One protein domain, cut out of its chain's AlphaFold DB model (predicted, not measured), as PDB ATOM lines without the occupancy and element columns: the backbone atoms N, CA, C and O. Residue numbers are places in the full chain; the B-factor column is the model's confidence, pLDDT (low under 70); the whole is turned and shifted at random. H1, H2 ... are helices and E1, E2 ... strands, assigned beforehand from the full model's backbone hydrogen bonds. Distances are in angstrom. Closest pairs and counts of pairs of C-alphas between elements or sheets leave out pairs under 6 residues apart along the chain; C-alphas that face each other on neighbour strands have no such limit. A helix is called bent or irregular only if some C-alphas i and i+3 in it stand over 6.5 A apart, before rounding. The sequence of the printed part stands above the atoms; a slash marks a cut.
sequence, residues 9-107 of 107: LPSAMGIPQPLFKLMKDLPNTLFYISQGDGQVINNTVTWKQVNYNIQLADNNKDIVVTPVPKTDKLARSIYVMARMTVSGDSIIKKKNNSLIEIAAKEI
ATOM      1  N   LEU A   9      93.162 182.804 182.085       50.59
ATOM      2  CA  LEU A   9      92.661 181.546 182.647       50.59
ATOM      3  C   LEU A   9      93.725 180.913 183.562       50.59
ATOM      4  O   LEU A   9      94.882 180.790 183.149       50.59
ATOM      5  N   PRO A  10      93.383 180.512 184.800       57.16
ATOM      6  CA  PRO A  10      94.316 179.790 185.653       57.16
ATOM      7  C   PRO A  10      94.583 178.393 185.078       57.16
ATOM      8  O   PRO A  10      93.654 177.658 184.755       57.16
ATOM      9  N   SER A  11      95.858 178.017 184.969       67.75
ATOM     10  CA  SER A  11      96.256 176.633 184.672       67.75
ATOM     11  C   SER A  11      96.548 175.915 185.985       67.75
ATOM     12  O   SER A  11      97.213 176.488 186.847       67.75
ATOM     13  N   ALA A  12      96.048 174.692 186.155       74.25
ATOM     14  CA  ALA A  12      96.195 173.919 187.387       74.25
ATOM     15  C   ALA A  12      96.675 172.494 187.086       74.25
ATOM     16  O   ALA A  12      96.228 171.877 186.120       74.25
ATOM     17  N   MET A  13      97.582 171.972 187.913       78.44
ATOM     18  CA  MET A  13      98.092 170.604 187.801       78.44
ATOM     19  C   MET A  13      98.211 169.961 189.182       78.44
ATOM     20  O   MET A  13      98.757 170.558 190.110       78.44
ATOM     21  N   GLY A  14      97.719 168.728 189.311       80.94
ATOM     22  CA  GLY A  14      97.887 167.933 190.524       80.94
ATOM     23  C   GLY A  14      99.352 167.556 190.745       80.94
ATOM     24  O   GLY A  14     100.041 167.138 189.814       80.94
ATOM     25  N   ILE A  15      99.827 167.683 191.982       82.31
ATOM     26  CA  ILE A  15     101.167 167.253 192.377       82.31
ATOM     27  C   ILE A  15     101.173 165.717 192.483       82.31
ATOM     28  O   ILE A  15     100.369 165.159 193.238       82.31
ATOM     29  N   PRO A  16     102.075 165.011 191.777       80.50
ATOM     30  CA  PRO A  16     102.173 163.559 191.882       80.50
ATOM     31  C   PRO A  16     102.493 163.099 193.308       80.50
ATOM     32  O   PRO A  16     103.371 163.655 193.967       80.50
ATOM     33  N   GLN A  17     101.834 162.031 193.768       81.88
ATOM     34  CA  GLN A  17     101.982 161.518 195.137       81.88
ATOM     35  C   GLN A  17     103.436 161.245 195.578       81.88
ATOM     36  O   GLN A  17     103.812 161.669 196.675       81.88
ATOM     37  N   PRO A  18     104.298 160.624 194.744       77.19
ATOM     38  CA  PRO A  18     105.702 160.395 195.100       77.19
ATOM     39  C   PRO A  18     106.471 161.683 195.430       77.19
ATOM     40  O   PRO A  18     107.399 161.673 196.242       77.19
ATOM     41  N   LEU A  19     106.056 162.815 194.856       76.81
ATOM     42  CA  LEU A  19     106.709 164.101 195.056       76.81
ATOM     43  C   LEU A  19     106.481 164.669 196.464       76.81
ATOM     44  O   LEU A  19     107.336 165.399 196.960       76.81
ATOM     45  N   PHE A  20     105.389 164.314 197.154       78.69
ATOM     46  CA  PHE A  20     105.150 164.783 198.528       78.69
ATOM     47  C   PHE A  20     106.195 164.278 199.513       78.69
ATOM     48  O   PHE A  20     106.616 165.022 200.398       78.69
ATOM     49  N   LYS A  21     106.635 163.027 199.350       77.31
ATOM     50  CA  LYS A  21     107.721 162.467 200.156       77.31
ATOM     51  C   LYS A  21     109.024 163.214 199.870       77.31
ATOM     52  O   LYS A  21     109.685 163.671 200.794       77.31
ATOM     53  N   LEU A  22     109.315 163.447 198.590       75.06
ATOM     54  CA  LEU A  22     110.516 164.158 198.163       75.06
ATOM     55  C   LEU A  22     110.561 165.613 198.661       75.06
ATOM     56  O   LEU A  22     111.625 166.094 199.031       75.06
ATOM     57  N   MET A  23     109.427 166.315 198.708       76.00
ATOM     58  CA  MET A  23     109.358 167.685 199.235       76.00
ATOM     59  C   MET A  23     109.674 167.769 200.732       76.00
ATOM     60  O   MET A  23     110.188 168.796 201.170       76.00
ATOM     61  N   LYS A  24     109.405 166.710 201.508       77.94
ATOM     62  CA  LYS A  24     109.807 166.640 202.923       77.94
ATOM     63  C   LYS A  24     111.325 166.513 203.065       77.94
ATOM     64  O   LYS A  24     111.915 167.205 203.886       77.94
ATOM     65  N   ASP A  25     111.950 165.688 202.227       77.50
ATOM     66  CA  ASP A  25     113.393 165.410 202.284       77.50
ATOM     67  C   ASP A  25     114.242 166.494 201.579       77.50
ATOM     68  O   ASP A  25     115.422 166.701 201.885       77.50
ATOM     69  N   LEU A  26     113.643 167.194 200.608       79.50
ATOM     70  CA  LEU A  26     114.244 168.234 199.772       79.50
ATOM     71  C   LEU A  26     113.314 169.463 199.696       79.50
ATOM     72  O   LEU A  26     112.682 169.678 198.659       79.50
ATOM     73  N   PRO A  27     113.257 170.318 200.734       75.62
ATOM     74  CA  PRO A  27     112.319 171.447 200.797       75.62
ATOM     75  C   PRO A  27     112.497 172.469 199.662       75.62
ATOM     76  O   PRO A  27     111.525 173.067 199.206       75.62
ATOM     77  N   ASN A  28     113.708 172.593 199.103       79.25
ATOM     78  CA  ASN A  28     113.975 173.428 197.922       79.25
ATOM     79  C   ASN A  28     113.189 172.987 196.674       79.25
ATOM     80  O   ASN A  28     113.008 173.776 195.752       79.25
ATOM     81  N   THR A  29     112.689 171.749 196.639       74.88
ATOM     82  CA  THR A  29     111.798 171.250 195.583       74.88
ATOM     83  C   THR A  29     110.550 172.115 195.443       74.88
ATOM     84  O   THR A  29     110.127 172.382 194.319       74.88
ATOM     85  N   LEU A  30     110.014 172.626 196.558       77.88
ATOM     86  CA  LEU A  30     108.836 173.489 196.553       77.88
ATOM     87  C   LEU A  30     109.060 174.744 195.701       77.88
ATOM     88  O   LEU A  30     108.213 175.087 194.885       77.88
ATOM     89  N   PHE A  31     110.227 175.380 195.838       78.81
ATOM     90  CA  PHE A  31     110.604 176.557 195.053       78.81
ATOM     91  C   PHE A  31     110.660 176.269 193.549       78.81
ATOM     92  O   PHE A  31     110.334 177.138 192.743       78.81
ATOM     93  N   TYR A  32     111.076 175.067 193.144       77.81
ATOM     94  CA  TYR A  32     111.181 174.722 191.727       77.81
ATOM     95  C   TYR A  32     109.833 174.399 191.085       77.81
ATOM     96  O   TYR A  32     109.659 174.680 189.902       77.81
ATOM     97  N   ILE A  33     108.893 173.829 191.839       76.88
ATOM     98  CA  ILE A  33     107.566 173.472 191.315       76.88
ATOM     99  C   ILE A  33     106.583 174.650 191.348       76.88
ATOM    100  O   ILE A  33     105.607 174.647 190.603       76.88
ATOM    101  N   SER A  34     106.848 175.670 192.172       77.56
ATOM    102  CA  SER A  34     106.047 176.898 192.280       77.56
ATOM    103  C   SER A  34     106.557 178.055 191.404       77.56
ATOM    104  O   SER A  34     106.054 179.176 191.497       77.56
ATOM    105  N   GLN A  35     107.529 177.812 190.512       78.31
ATOM    106  CA  GLN A  35     108.003 178.840 189.576       78.31
ATOM    107  C   GLN A  35     106.877 179.323 188.653       78.31
ATOM    108  O   GLN A  35     105.959 178.573 188.318       78.31
ATOM    109  N   GLY A  36     106.998 180.571 188.190       73.56
ATOM    110  CA  GLY A  36     106.054 181.171 187.241       73.56
ATOM    111  C   GLY A  36     104.765 181.663 187.895       73.56
ATOM    112  O   GLY A  36     103.699 181.530 187.304       73.56
ATOM    113  N   ASP A  37     104.861 182.194 189.117       75.88
ATOM    114  CA  ASP A  37     103.718 182.618 189.937       75.88
ATOM    115  C   ASP A  37     102.771 181.452 190.284       75.88
ATOM    116  O   ASP A  37     101.552 181.623 190.400       75.88
ATOM    117  N   GLY A  38     103.344 180.252 190.426       76.00
ATOM    118  CA  GLY A  38     102.638 179.050 190.846       76.00
ATOM    119  C   GLY A  38     102.341 179.087 192.342       76.00
ATOM    120  O   GLY A  38     103.229 179.312 193.162       76.00
ATOM    121  N   GLN A  39     101.091 178.845 192.717       81.50
ATOM    122  CA  GLN A  39     100.672 178.683 194.107       81.50
ATOM    123  C   GLN A  39     100.303 177.229 194.362       81.50
ATOM    124  O   GLN A  39      99.517 176.652 193.615       81.50
ATOM    125  N   VAL A  40     100.855 176.649 195.428       79.94
ATOM    126  CA  VAL A  40     100.495 175.302 195.876       79.94
ATOM    127  C   VAL A  40      99.318 175.398 196.836       79.94
ATOM    128  O   VAL A  40      99.443 175.980 197.912       79.94
ATOM    129  N   ILE A  41      98.176 174.836 196.447       79.50
ATOM    130  CA  ILE A  41      96.945 174.793 197.242       79.50
ATOM    131  C   ILE A  41      96.339 173.404 197.071       79.50
ATOM    132  O   ILE A  41      96.180 172.946 195.943       79.50
ATOM    133  N   ASN A  42      95.988 172.734 198.172       79.00
ATOM    134  CA  ASN A  42      95.283 171.445 198.158       79.00
ATOM    135  C   ASN A  42      95.872 170.450 197.143       79.00
ATOM    136  O   ASN A  42      95.187 169.982 196.234       79.00
ATOM    137  N   ASN A  43      97.171 170.170 197.269       83.31
ATOM    138  CA  ASN A  43      97.894 169.194 196.443       83.31
ATOM    139  C   ASN A  43      97.943 169.536 194.944       83.31
ATOM    140  O   ASN A  43      98.294 168.688 194.128       83.31
ATOM    141  N   THR A  44      97.625 170.776 194.585       78.88
ATOM    142  CA  THR A  44      97.597 171.280 193.214       78.88
ATOM    143  C   THR A  44      98.507 172.494 193.123       78.88
ATOM    144  O   THR A  44      98.527 173.323 194.033       78.88
ATOM    145  N   VAL A  45      99.269 172.611 192.040       81.62
ATOM    146  CA  VAL A  45      99.939 173.865 191.692       81.62
ATOM    147  C   VAL A  45      99.039 174.606 190.709       81.62
ATOM    148  O   VAL A  45      98.656 174.048 189.681       81.62
ATOM    149  N   THR A  46      98.711 175.856 191.023       80.06
ATOM    150  CA  THR A  46      97.902 176.739 190.179       80.06
ATOM    151  C   THR A  46      98.725 177.946 189.762       80.06
ATOM    152  O   THR A  46      99.219 178.685 190.612       80.06
ATOM    153  N   TRP A  47      98.829 178.193 188.462       78.19
ATOM    154  CA  TRP A  47      99.518 179.355 187.905       78.19
ATOM    155  C   TRP A  47      98.501 180.419 187.511       78.19
ATOM    156  O   TRP A  47      97.627 180.190 186.674       78.19
ATOM    157  N   LYS A  48      98.611 181.600 188.128       66.56
ATOM    158  CA  LYS A  48      97.636 182.695 187.970       66.56
ATOM    159  C   LYS A  48      97.829 183.532 186.700       66.56
ATOM    160  O   LYS A  48      97.019 184.419 186.440       66.56
ATOM    161  N   GLN A  49      98.895 183.307 185.928       63.16
ATOM    162  CA  GLN A  49      99.281 184.191 184.822       63.16
ATOM    163  C   GLN A  49      99.725 183.439 183.561       63.16
ATOM    164  O   GLN A  49     100.796 183.713 183.018       63.16
ATOM    165  N   VAL A  50      98.909 182.507 183.069       59.50
ATOM    166  CA  VAL A  50      99.099 182.018 181.697       59.50
ATOM    167  C   VAL A  50      98.387 182.992 180.766       59.50
ATOM    168  O   VAL A  50      97.161 183.033 180.710       59.50
ATOM    169  N   ASN A  51      99.167 183.860 180.124       59.19
ATOM    170  CA  ASN A  51      98.643 184.854 179.198       59.19
ATOM    171  C   ASN A  51      98.573 184.236 177.799       59.19
ATOM    172  O   ASN A  51      99.570 183.704 177.300       59.19
ATOM    173  N   TYR A  52      97.413 184.353 177.166       53.78
ATOM    174  CA  TYR A  52      97.204 184.001 175.768       53.78
ATOM    175  C   TYR A  52      96.813 185.262 175.002       53.78
ATOM    176  O   TYR A  52      96.025 186.070 175.494       53.78
ATOM    177  N   ASN A  53      97.356 185.423 173.800       58.41
ATOM    178  CA  ASN A  53      96.824 186.365 172.828       58.41
ATOM    179  C   ASN A  53      95.699 185.658 172.077       58.41
ATOM    180  O   ASN A  53      95.918 184.591 171.498       58.41
ATOM    181  N   ILE A  54      94.510 186.250 172.108       58.56
ATOM    182  CA  ILE A  54      93.339 185.773 171.380       58.56
ATOM    183  C   ILE A  54      93.029 186.814 170.310       58.56
ATOM    184  O   ILE A  54      92.867 187.993 170.622       58.56
ATOM    185  N   GLN A  55      92.973 186.382 169.056       68.81
ATOM    186  CA  GLN A  55      92.637 187.239 167.920       68.81
ATOM    187  C   GLN A  55      91.725 186.496 166.944       68.81
ATOM    188  O   GLN A  55      91.771 185.268 166.854       68.81
ATOM    189  N   LEU A  56      90.906 187.238 166.200       75.19
ATOM    190  CA  LEU A  56      90.197 186.681 165.050       75.19
ATOM    191  C   LEU A  56      91.219 186.322 163.966       75.19
ATOM    192  O   LEU A  56      92.139 187.096 163.702       75.19
ATOM    193  N   ALA A  57      91.068 185.143 163.373       68.38
ATOM    194  CA  ALA A  57      91.822 184.743 162.196       68.38
ATOM    195  C   ALA A  57      91.426 185.608 160.991       68.38
ATOM    196  O   ALA A  57      90.321 186.149 160.945       68.38
ATOM    197  N   ASP A  58      92.283 185.654 159.969       80.19
ATOM    198  CA  ASP A  58      92.083 186.460 158.752       80.19
ATOM    199  C   ASP A  58      90.774 186.137 158.003       80.19
ATOM    200  O   ASP A  58      90.289 186.924 157.193       80.19
ATOM    201  N   ASN A  59      90.175 184.975 158.278       77.50
ATOM    202  CA  ASN A  59      88.899 184.550 157.709       77.50
ATOM    203  C   ASN A  59      87.660 185.045 158.481       77.50
ATOM    204  O   ASN A  59      86.540 184.679 158.113       77.50
ATOM    205  N   ASN A  60      87.843 185.842 159.541       72.00
ATOM    206  CA  ASN A  60      86.807 186.397 160.421       72.00
ATOM    207  C   ASN A  60      85.840 185.371 161.046       72.00
ATOM    208  O   ASN A  60      84.771 185.748 161.528       72.00
ATOM    209  N   LYS A  61      86.182 184.082 161.035       64.44
ATOM    210  CA  LYS A  61      85.335 183.006 161.573       64.44
ATOM    211  C   LYS A  61      86.052 182.199 162.641       64.44
ATOM    212  O   LYS A  61      85.420 181.785 163.607       64.44
ATOM    213  N   ASP A  62      87.358 182.028 162.483       62.19
ATOM    214  CA  ASP A  62      88.161 181.248 163.407       62.19
ATOM    215  C   ASP A  62      88.830 182.141 164.453       62.19
ATOM    216  O   ASP A  62      89.095 183.325 164.235       62.19
ATOM    217  N   ILE A  63      89.117 181.553 165.611       60.47
ATOM    218  CA  ILE A  63      89.856 182.197 166.694       60.47
ATOM    219  C   ILE A  63      91.271 181.625 166.698       60.47
ATOM    220  O   ILE A  63      91.460 180.415 166.828       60.47
ATOM    221  N   VAL A  64      92.271 182.499 166.602       64.75
ATOM    222  CA  VAL A  64      93.676 182.135 166.783       64.75
ATOM    223  C   VAL A  64      94.067 182.401 168.227       64.75
ATOM    224  O   VAL A  64      93.947 183.522 168.728       64.75
ATOM    225  N   VAL A  65      94.575 181.364 168.884       57.22
ATOM    226  CA  VAL A  65      95.096 181.437 170.248       57.22
ATOM    227  C   VAL A  65      96.603 181.241 170.195       57.22
ATOM    228  O   VAL A  65      97.081 180.194 169.765       57.22
ATOM    229  N   THR A  66      97.361 182.241 170.644       64.69
ATOM    230  CA  THR A  66      98.828 182.176 170.701       64.69
ATOM    231  C   THR A  66      99.299 182.304 172.150       64.69
ATOM    232  O   THR A  66      98.919 183.266 172.824       64.69
ATOM    233  N   PRO A  67     100.123 181.377 172.668       61.78
ATOM    234  CA  PRO A  67     100.686 181.512 174.008       61.78
ATOM    235  C   PRO A  67     101.674 182.688 174.072       61.78
ATOM    236  O   PRO A  67     102.500 182.866 173.176       61.78
ATOM    237  N   VAL A  68     101.624 183.489 175.141       60.19
ATOM    238  CA  VAL A  68     102.604 184.565 175.371       60.19
ATOM    239  C   VAL A  68     103.895 183.958 175.956       60.19
ATOM    240  O   VAL A  68     103.793 183.156 176.886       60.19
ATOM    241  N   PRO A  69     105.110 184.356 175.520       57.34
ATOM    242  CA  PRO A  69     106.372 183.635 175.779       57.34
ATOM    243  C   PRO A  69     106.863 183.526 177.236       57.34
ATOM    244  O   PRO A  69     107.982 183.084 177.475       57.34
ATOM    245  N   LYS A  70     106.067 183.879 178.255       57.72
ATOM    246  CA  LYS A  70     106.425 183.663 179.675       57.72
ATOM    247  C   LYS A  70     106.382 182.178 180.098       57.72
ATOM    248  O   LYS A  70     106.486 181.863 181.284       57.72
ATOM    249  N   THR A  71     106.245 181.268 179.135       59.19
ATOM    250  CA  THR A  71     106.077 179.818 179.284       59.19
ATOM    251  C   THR A  71     107.289 179.086 179.861       59.19
ATOM    252  O   THR A  71     107.115 177.971 180.348       59.19
ATOM    253  N   ASP A  72     108.481 179.692 179.894       66.19
ATOM    254  CA  ASP A  72     109.699 179.022 180.383       66.19
ATOM    255  C   ASP A  72     109.587 178.546 181.832       66.19
ATOM    256  O   ASP A  72     109.994 177.434 182.162       66.19
ATOM    257  N   LYS A  73     108.999 179.357 182.718       72.19
ATOM    258  CA  LYS A  73     108.903 179.003 184.142       72.19
ATOM    259  C   LYS A  73     107.845 177.933 184.407       72.19
ATOM    260  O   LYS A  73     108.087 177.047 185.220       72.19
ATOM    261  N   LEU A  74     106.719 177.971 183.691       74.25
ATOM    262  CA  LEU A  74     105.680 176.940 183.774       74.25
ATOM    263  C   LEU A  74     106.196 175.600 183.236       74.25
ATOM    264  O   LEU A  74     106.116 174.581 183.923       74.25
ATOM    265  N   ALA A  75     106.787 175.610 182.039       72.81
ATOM    266  CA  ALA A  75     107.379 174.423 181.432       72.81
ATOM    267  C   ALA A  75     108.495 173.844 182.316       72.81
ATOM    268  O   ALA A  75     108.566 172.629 182.511       72.81
ATOM    269  N   ARG A  76     109.320 174.706 182.929       74.19
ATOM    270  CA  ARG A  76     110.344 174.302 183.899       74.19
ATOM    271  C   ARG A  76     109.739 173.623 185.127       74.19
ATOM    272  O   ARG A  76     110.241 172.565 185.504       74.19
ATOM    273  N   SER A  77     108.685 174.182 185.723       74.25
ATOM    274  CA  SER A  77     107.991 173.573 186.869       74.25
ATOM    275  C   SER A  77     107.452 172.186 186.525       74.25
ATOM    276  O   SER A  77     107.691 171.232 187.266       74.25
ATOM    277  N   ILE A  78     106.795 172.047 185.369       76.81
ATOM    278  CA  ILE A  78     106.245 170.769 184.893       76.81
ATOM    279  C   ILE A  78     107.365 169.747 184.654       76.81
ATOM    280  O   ILE A  78     107.288 168.618 185.141       76.81
ATOM    281  N   TYR A  79     108.441 170.151 183.977       75.88
ATOM    282  CA  TYR A  79     109.612 169.304 183.744       75.88
ATOM    283  C   TYR A  79     110.244 168.815 185.055       75.88
ATOM    284  O   TYR A  79     110.572 167.634 185.189       75.88
ATOM    285  N   VAL A  80     110.406 169.706 186.038       77.44
ATOM    286  CA  VAL A  80     110.979 169.354 187.341       77.44
ATOM    287  C   VAL A  80     110.076 168.375 188.086       77.44
ATOM    288  O   VAL A  80     110.581 167.359 188.567       77.44
ATOM    289  N   MET A  81     108.762 168.619 188.127       77.31
ATOM    290  CA  MET A  81     107.803 167.693 188.743       77.31
ATOM    291  C   MET A  81     107.866 166.304 188.104       77.31
ATOM    292  O   MET A  81     107.942 165.307 188.825       77.31
ATOM    293  N   ALA A  82     107.903 166.219 186.771       76.50
ATOM    294  CA  ALA A  82     108.001 164.945 186.063       76.50
ATOM    295  C   ALA A  82     109.316 164.214 186.383       76.50
ATOM    296  O   ALA A  82     109.305 163.050 186.792       76.50
ATOM    297  N   ARG A  83     110.455 164.911 186.284       75.81
ATOM    298  CA  ARG A  83     111.781 164.335 186.556       75.81
ATOM    299  C   ARG A  83     111.907 163.829 187.990       75.81
ATOM    300  O   ARG A  83     112.446 162.751 188.222       75.81
ATOM    301  N   MET A  84     111.431 164.605 188.955       77.12
ATOM    302  CA  MET A  84     111.499 164.240 190.367       77.12
ATOM    303  C   MET A  84     110.548 163.100 190.725       77.12
ATOM    304  O   MET A  84     110.885 162.279 191.571       77.12
ATOM    305  N   THR A  85     109.400 163.008 190.054       78.56
ATOM    306  CA  THR A  85     108.467 161.887 190.228       78.56
ATOM    307  C   THR A  85     109.069 160.576 189.726       78.56
ATOM    308  O   THR A  85     108.947 159.555 190.392       78.56
ATOM    309  N   VAL A  86     109.748 160.604 188.576       78.38
ATOM    310  CA  VAL A  86     110.339 159.403 187.962       78.38
ATOM    311  C   VAL A  86     111.667 159.011 188.616       78.38
ATOM    312  O   VAL A  86     111.977 157.829 188.729       78.38
ATOM    313  N   SER A  87     112.477 159.985 189.036       78.31
ATOM    314  CA  SER A  87     113.864 159.750 189.464       78.31
ATOM    315  C   SER A  87     114.149 160.129 190.922       78.31
ATOM    316  O   SER A  87     115.318 160.153 191.312       78.31
ATOM    317  N   GLY A  88     113.131 160.419 191.738       75.19
ATOM    318  CA  GLY A  88     113.280 160.938 193.106       75.19
ATOM    319  C   GLY A  88     114.220 160.120 193.992       75.19
ATOM    320  O   GLY A  88     115.159 160.671 194.567       75.19
ATOM    321  N   ASP A  89     114.053 158.798 194.016       77.56
ATOM    322  CA  ASP A  89     114.875 157.905 194.845       77.56
ATOM    323  C   ASP A  89     116.356 157.929 194.443       77.56
ATOM    324  O   ASP A  89     117.249 157.946 195.294       77.56
ATOM    325  N   SER A  90     116.639 158.004 193.138       78.56
ATOM    326  CA  SER A  90     118.012 158.107 192.630       78.56
ATOM    327  C   SER A  90     118.669 159.443 193.000       78.56
ATOM    328  O   SER A  90     119.861 159.483 193.312       78.56
ATOM    329  N   ILE A  91     117.885 160.527 193.028       75.88
ATOM    330  CA  ILE A  91     118.343 161.863 193.427       75.88
ATOM    331  C   ILE A  91     118.681 161.872 194.923       75.88
ATOM    332  O   ILE A  91     119.744 162.369 195.300       75.88
ATOM    333  N   ILE A  92     117.826 161.276 195.764       76.44
ATOM    334  CA  ILE A  92     118.073 161.148 197.208       76.44
ATOM    335  C   ILE A  92     119.325 160.309 197.468       76.44
ATOM    336  O   ILE A  92     120.220 160.745 198.191       76.44
ATOM    337  N   LYS A  93     119.423 159.127 196.846       81.50
ATOM    338  CA  LYS A  93     120.573 158.230 197.023       81.50
ATOM    339  C   LYS A  93     121.886 158.926 196.661       81.50
ATOM    340  O   LYS A  93     122.852 158.838 197.412       81.50
ATOM    341  N   LYS A  94     121.907 159.671 195.550       81.25
ATOM    342  CA  LYS A  94     123.081 160.447 195.138       81.25
ATOM    343  C   LYS A  94     123.458 161.515 196.171       81.25
ATOM    344  O   LYS A  94     124.629 161.617 196.515       81.25
ATOM    345  N   LYS A  95     122.483 162.273 196.690       78.25
ATOM    346  CA  LYS A  95     122.725 163.288 197.731       78.25
ATOM    347  C   LYS A  95     123.328 162.667 198.994       78.25
ATOM    348  O   LYS A  95     124.311 163.190 199.508       78.25
ATOM    349  N   ASN A  96     122.760 161.562 199.471       81.81
ATOM    350  CA  ASN A  96     123.230 160.895 200.685       81.81
ATOM    351  C   ASN A  96     124.665 160.379 200.524       81.81
ATOM    352  O   ASN A  96     125.484 160.591 201.412       81.81
ATOM    353  N   ASN A  97     124.994 159.791 199.371       85.19
ATOM    354  CA  ASN A  97     126.359 159.351 199.084       85.19
ATOM    355  C   ASN A  97     127.356 160.520 199.100       85.19
ATOM    356  O   ASN A  97     128.410 160.402 199.712       85.19
ATOM    357  N   SER A  98     127.009 161.666 198.501       83.25
ATOM    358  CA  SER A  98     127.878 162.849 198.533       83.25
ATOM    359  C   SER A  98     128.108 163.385 199.949       83.25
ATOM    360  O   SER A  98     129.210 163.826 200.255       83.25
ATOM    361  N   LEU A  99     127.102 163.338 200.830       83.12
ATOM    362  CA  LEU A  99     127.265 163.749 202.232       83.12
ATOM    363  C   LEU A  99     128.201 162.807 203.000       83.12
ATOM    364  O   LEU A  99     129.024 163.275 203.781       83.12
ATOM    365  N   ILE A 100     128.104 161.499 202.747       84.56
ATOM    366  CA  ILE A 100     129.004 160.497 203.335       84.56
ATOM    367  C   ILE A 100     130.443 160.728 202.859       84.56
ATOM    368  O   ILE A 100     131.362 160.705 203.669       84.56
ATOM    369  N   GLU A 101     130.647 160.996 201.566       86.69
ATOM    370  CA  GLU A 101     131.974 161.301 201.012       86.69
ATOM    371  C   GLU A 101     132.588 162.576 201.600       86.69
ATOM    372  O   GLU A 101     133.798 162.623 201.806       86.69
ATOM    373  N   ILE A 102     131.778 163.610 201.857       87.75
ATOM    374  CA  ILE A 102     132.244 164.836 202.517       87.75
ATOM    375  C   ILE A 102     132.652 164.525 203.958       87.75
ATOM    376  O   ILE A 102     133.777 164.826 204.339       87.75
ATOM    377  N   ALA A 103     131.787 163.857 204.726       81.06
ATOM    378  CA  ALA A 103     132.076 163.500 206.115       81.06
ATOM    379  C   ALA A 103     133.325 162.611 206.246       81.06
ATOM    380  O   ALA A 103     134.119 162.800 207.158       81.06
ATOM    381  N   ALA A 104     133.540 161.680 205.313       81.38
ATOM    382  CA  ALA A 104     134.714 160.810 205.297       81.38
ATOM    383  C   ALA A 104     136.030 161.532 204.945       81.38
ATOM    384  O   ALA A 104     137.095 160.972 205.173       81.38
ATOM    385  N   LYS A 105     135.969 162.741 204.369       81.88
ATOM    386  CA  LYS A 105     137.144 163.582 204.077       81.88
ATOM    387  C   LYS A 105     137.486 164.558 205.204       81.88
ATOM    388  O   LYS A 105     138.546 165.171 205.148       81.88
ATOM    389  N   GLU A 106     136.590 164.735 206.171       67.31
ATOM    390  CA  GLU A 106     136.802 165.589 207.348       67.31
ATOM    391  C   GLU A 106     137.387 164.822 208.554       67.31
ATOM    392  O   GLU A 106     137.589 165.419 209.611       67.31
ATOM    393  N   ILE A 107     137.674 163.522 208.393       54.44
ATOM    394  CA  ILE A 107     138.334 162.630 209.367       54.44
ATOM    395  C   ILE A 107     139.765 162.363 208.896       54.44
ATOM    396  O   ILE A 107     140.676 162.383 209.754       54.44
TER     397      ILE A 107
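What this domain is: This is residues 9 to 107 of the 107 residues of the protein "Secreted protein" of Salmonella enterica I (UniProt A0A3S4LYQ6). What is the main picture? A long rod: H3a lies in the middle with the short helices H1 and H2 packed on it, the hairpin of E3 and E4 reaches towards one end, and H3b makes the other end, with residues 93 to 107 standing free. E3 is the long strand of a strongly twisted sheet, with E1 and E2 on its two sides near its start and E4 beside its later part. What is it made of? The printed part has 99 residues with three named helices and four named strands: along the chain come E1, then H1 and H2, then E2, E3 and E4, and last H3; the class is mixed, helices and strands, and in the branched sheet the neighbour pairs E1 and E3, E2 and E3, and E3 and E4 are antiparallel. It is only just extended, close to loose, with a radius of gyration of the C-alphas of 19.2 A and spans of 74 by 27 by 20 A.

Where its parts are: Which elements come first? E1 is residues 9 to 14, from C-alpha 9 at (92.661, 181.546, 182.647), 16.6 A long. H1 is residues 17 to 25, 14.0 A long, H2 residues 28 to 33, 9.2 A, and E2 residues 38 to 41, 9.6 A. What follows? E3, residues 44 to 56, is 32.9 A long and bends by 54 degrees at residue 48; E4, residues 63 to 67, is 13.1 A long. H3, residues 71 to 105, was assigned as one helix by its hydrogen bonds but is bent, C-alphas 86 and 89 being 8.4 A apart: arm H3a, residues 71 to 86, is 22.6 A long, and arm H3b, residues 89 to 105, is 24.8 A long and ends at C-alpha 105 (137.144, 163.582, 204.077).

How they stand to each other: How do the strands pair? E1 and E2 lie on opposite sides of E3, both antiparallel to it, with N 13 and O 45 at 2.9 A and N 39 and O 46 at 2.8 A. E2, E3 and E4 form a meander, each strand the antiparallel neighbour of the one before, with N 53 and O 66 at 2.8 A; E2 and E3, and E3 and E4, are hairpins. How do the helices stand? H1 touches H3a about perpendicular at 88 degrees, closest C-alphas Leu 19 and Thr 85, 5.6 A. H2 touches H3a at a steep tilt of 58 degrees, opposite ways, closest C-alphas Ile 33 and Ser 77, 4.5 A. H1 and H2 only just touch, only at the corner by their link, with 3 pairs of C-alphas within 8 A, the closest being Met 23 and Thr 29, 5.7 A. What of the sheet and the backbones? H2 and H3a only graze the sheet, with residues 30 to 33 and 71 to 78. Every O i to N i+4 pair is within hydrogen-bond range in H2, H3a and H3b, and 3 of 5 in H1.

The domain as a whole: How large is it? The two C-alphas farthest apart, Asn 60 and Ile 107, are 74.9 A apart. The printed part has no cut, and no link is long. Where is confidence low? The mean pLDDT of the printed part is 73.9; 26 residues are under 70, namely 9 to 11, 48 to 55, 57, 61 to 72 and 106 to 107.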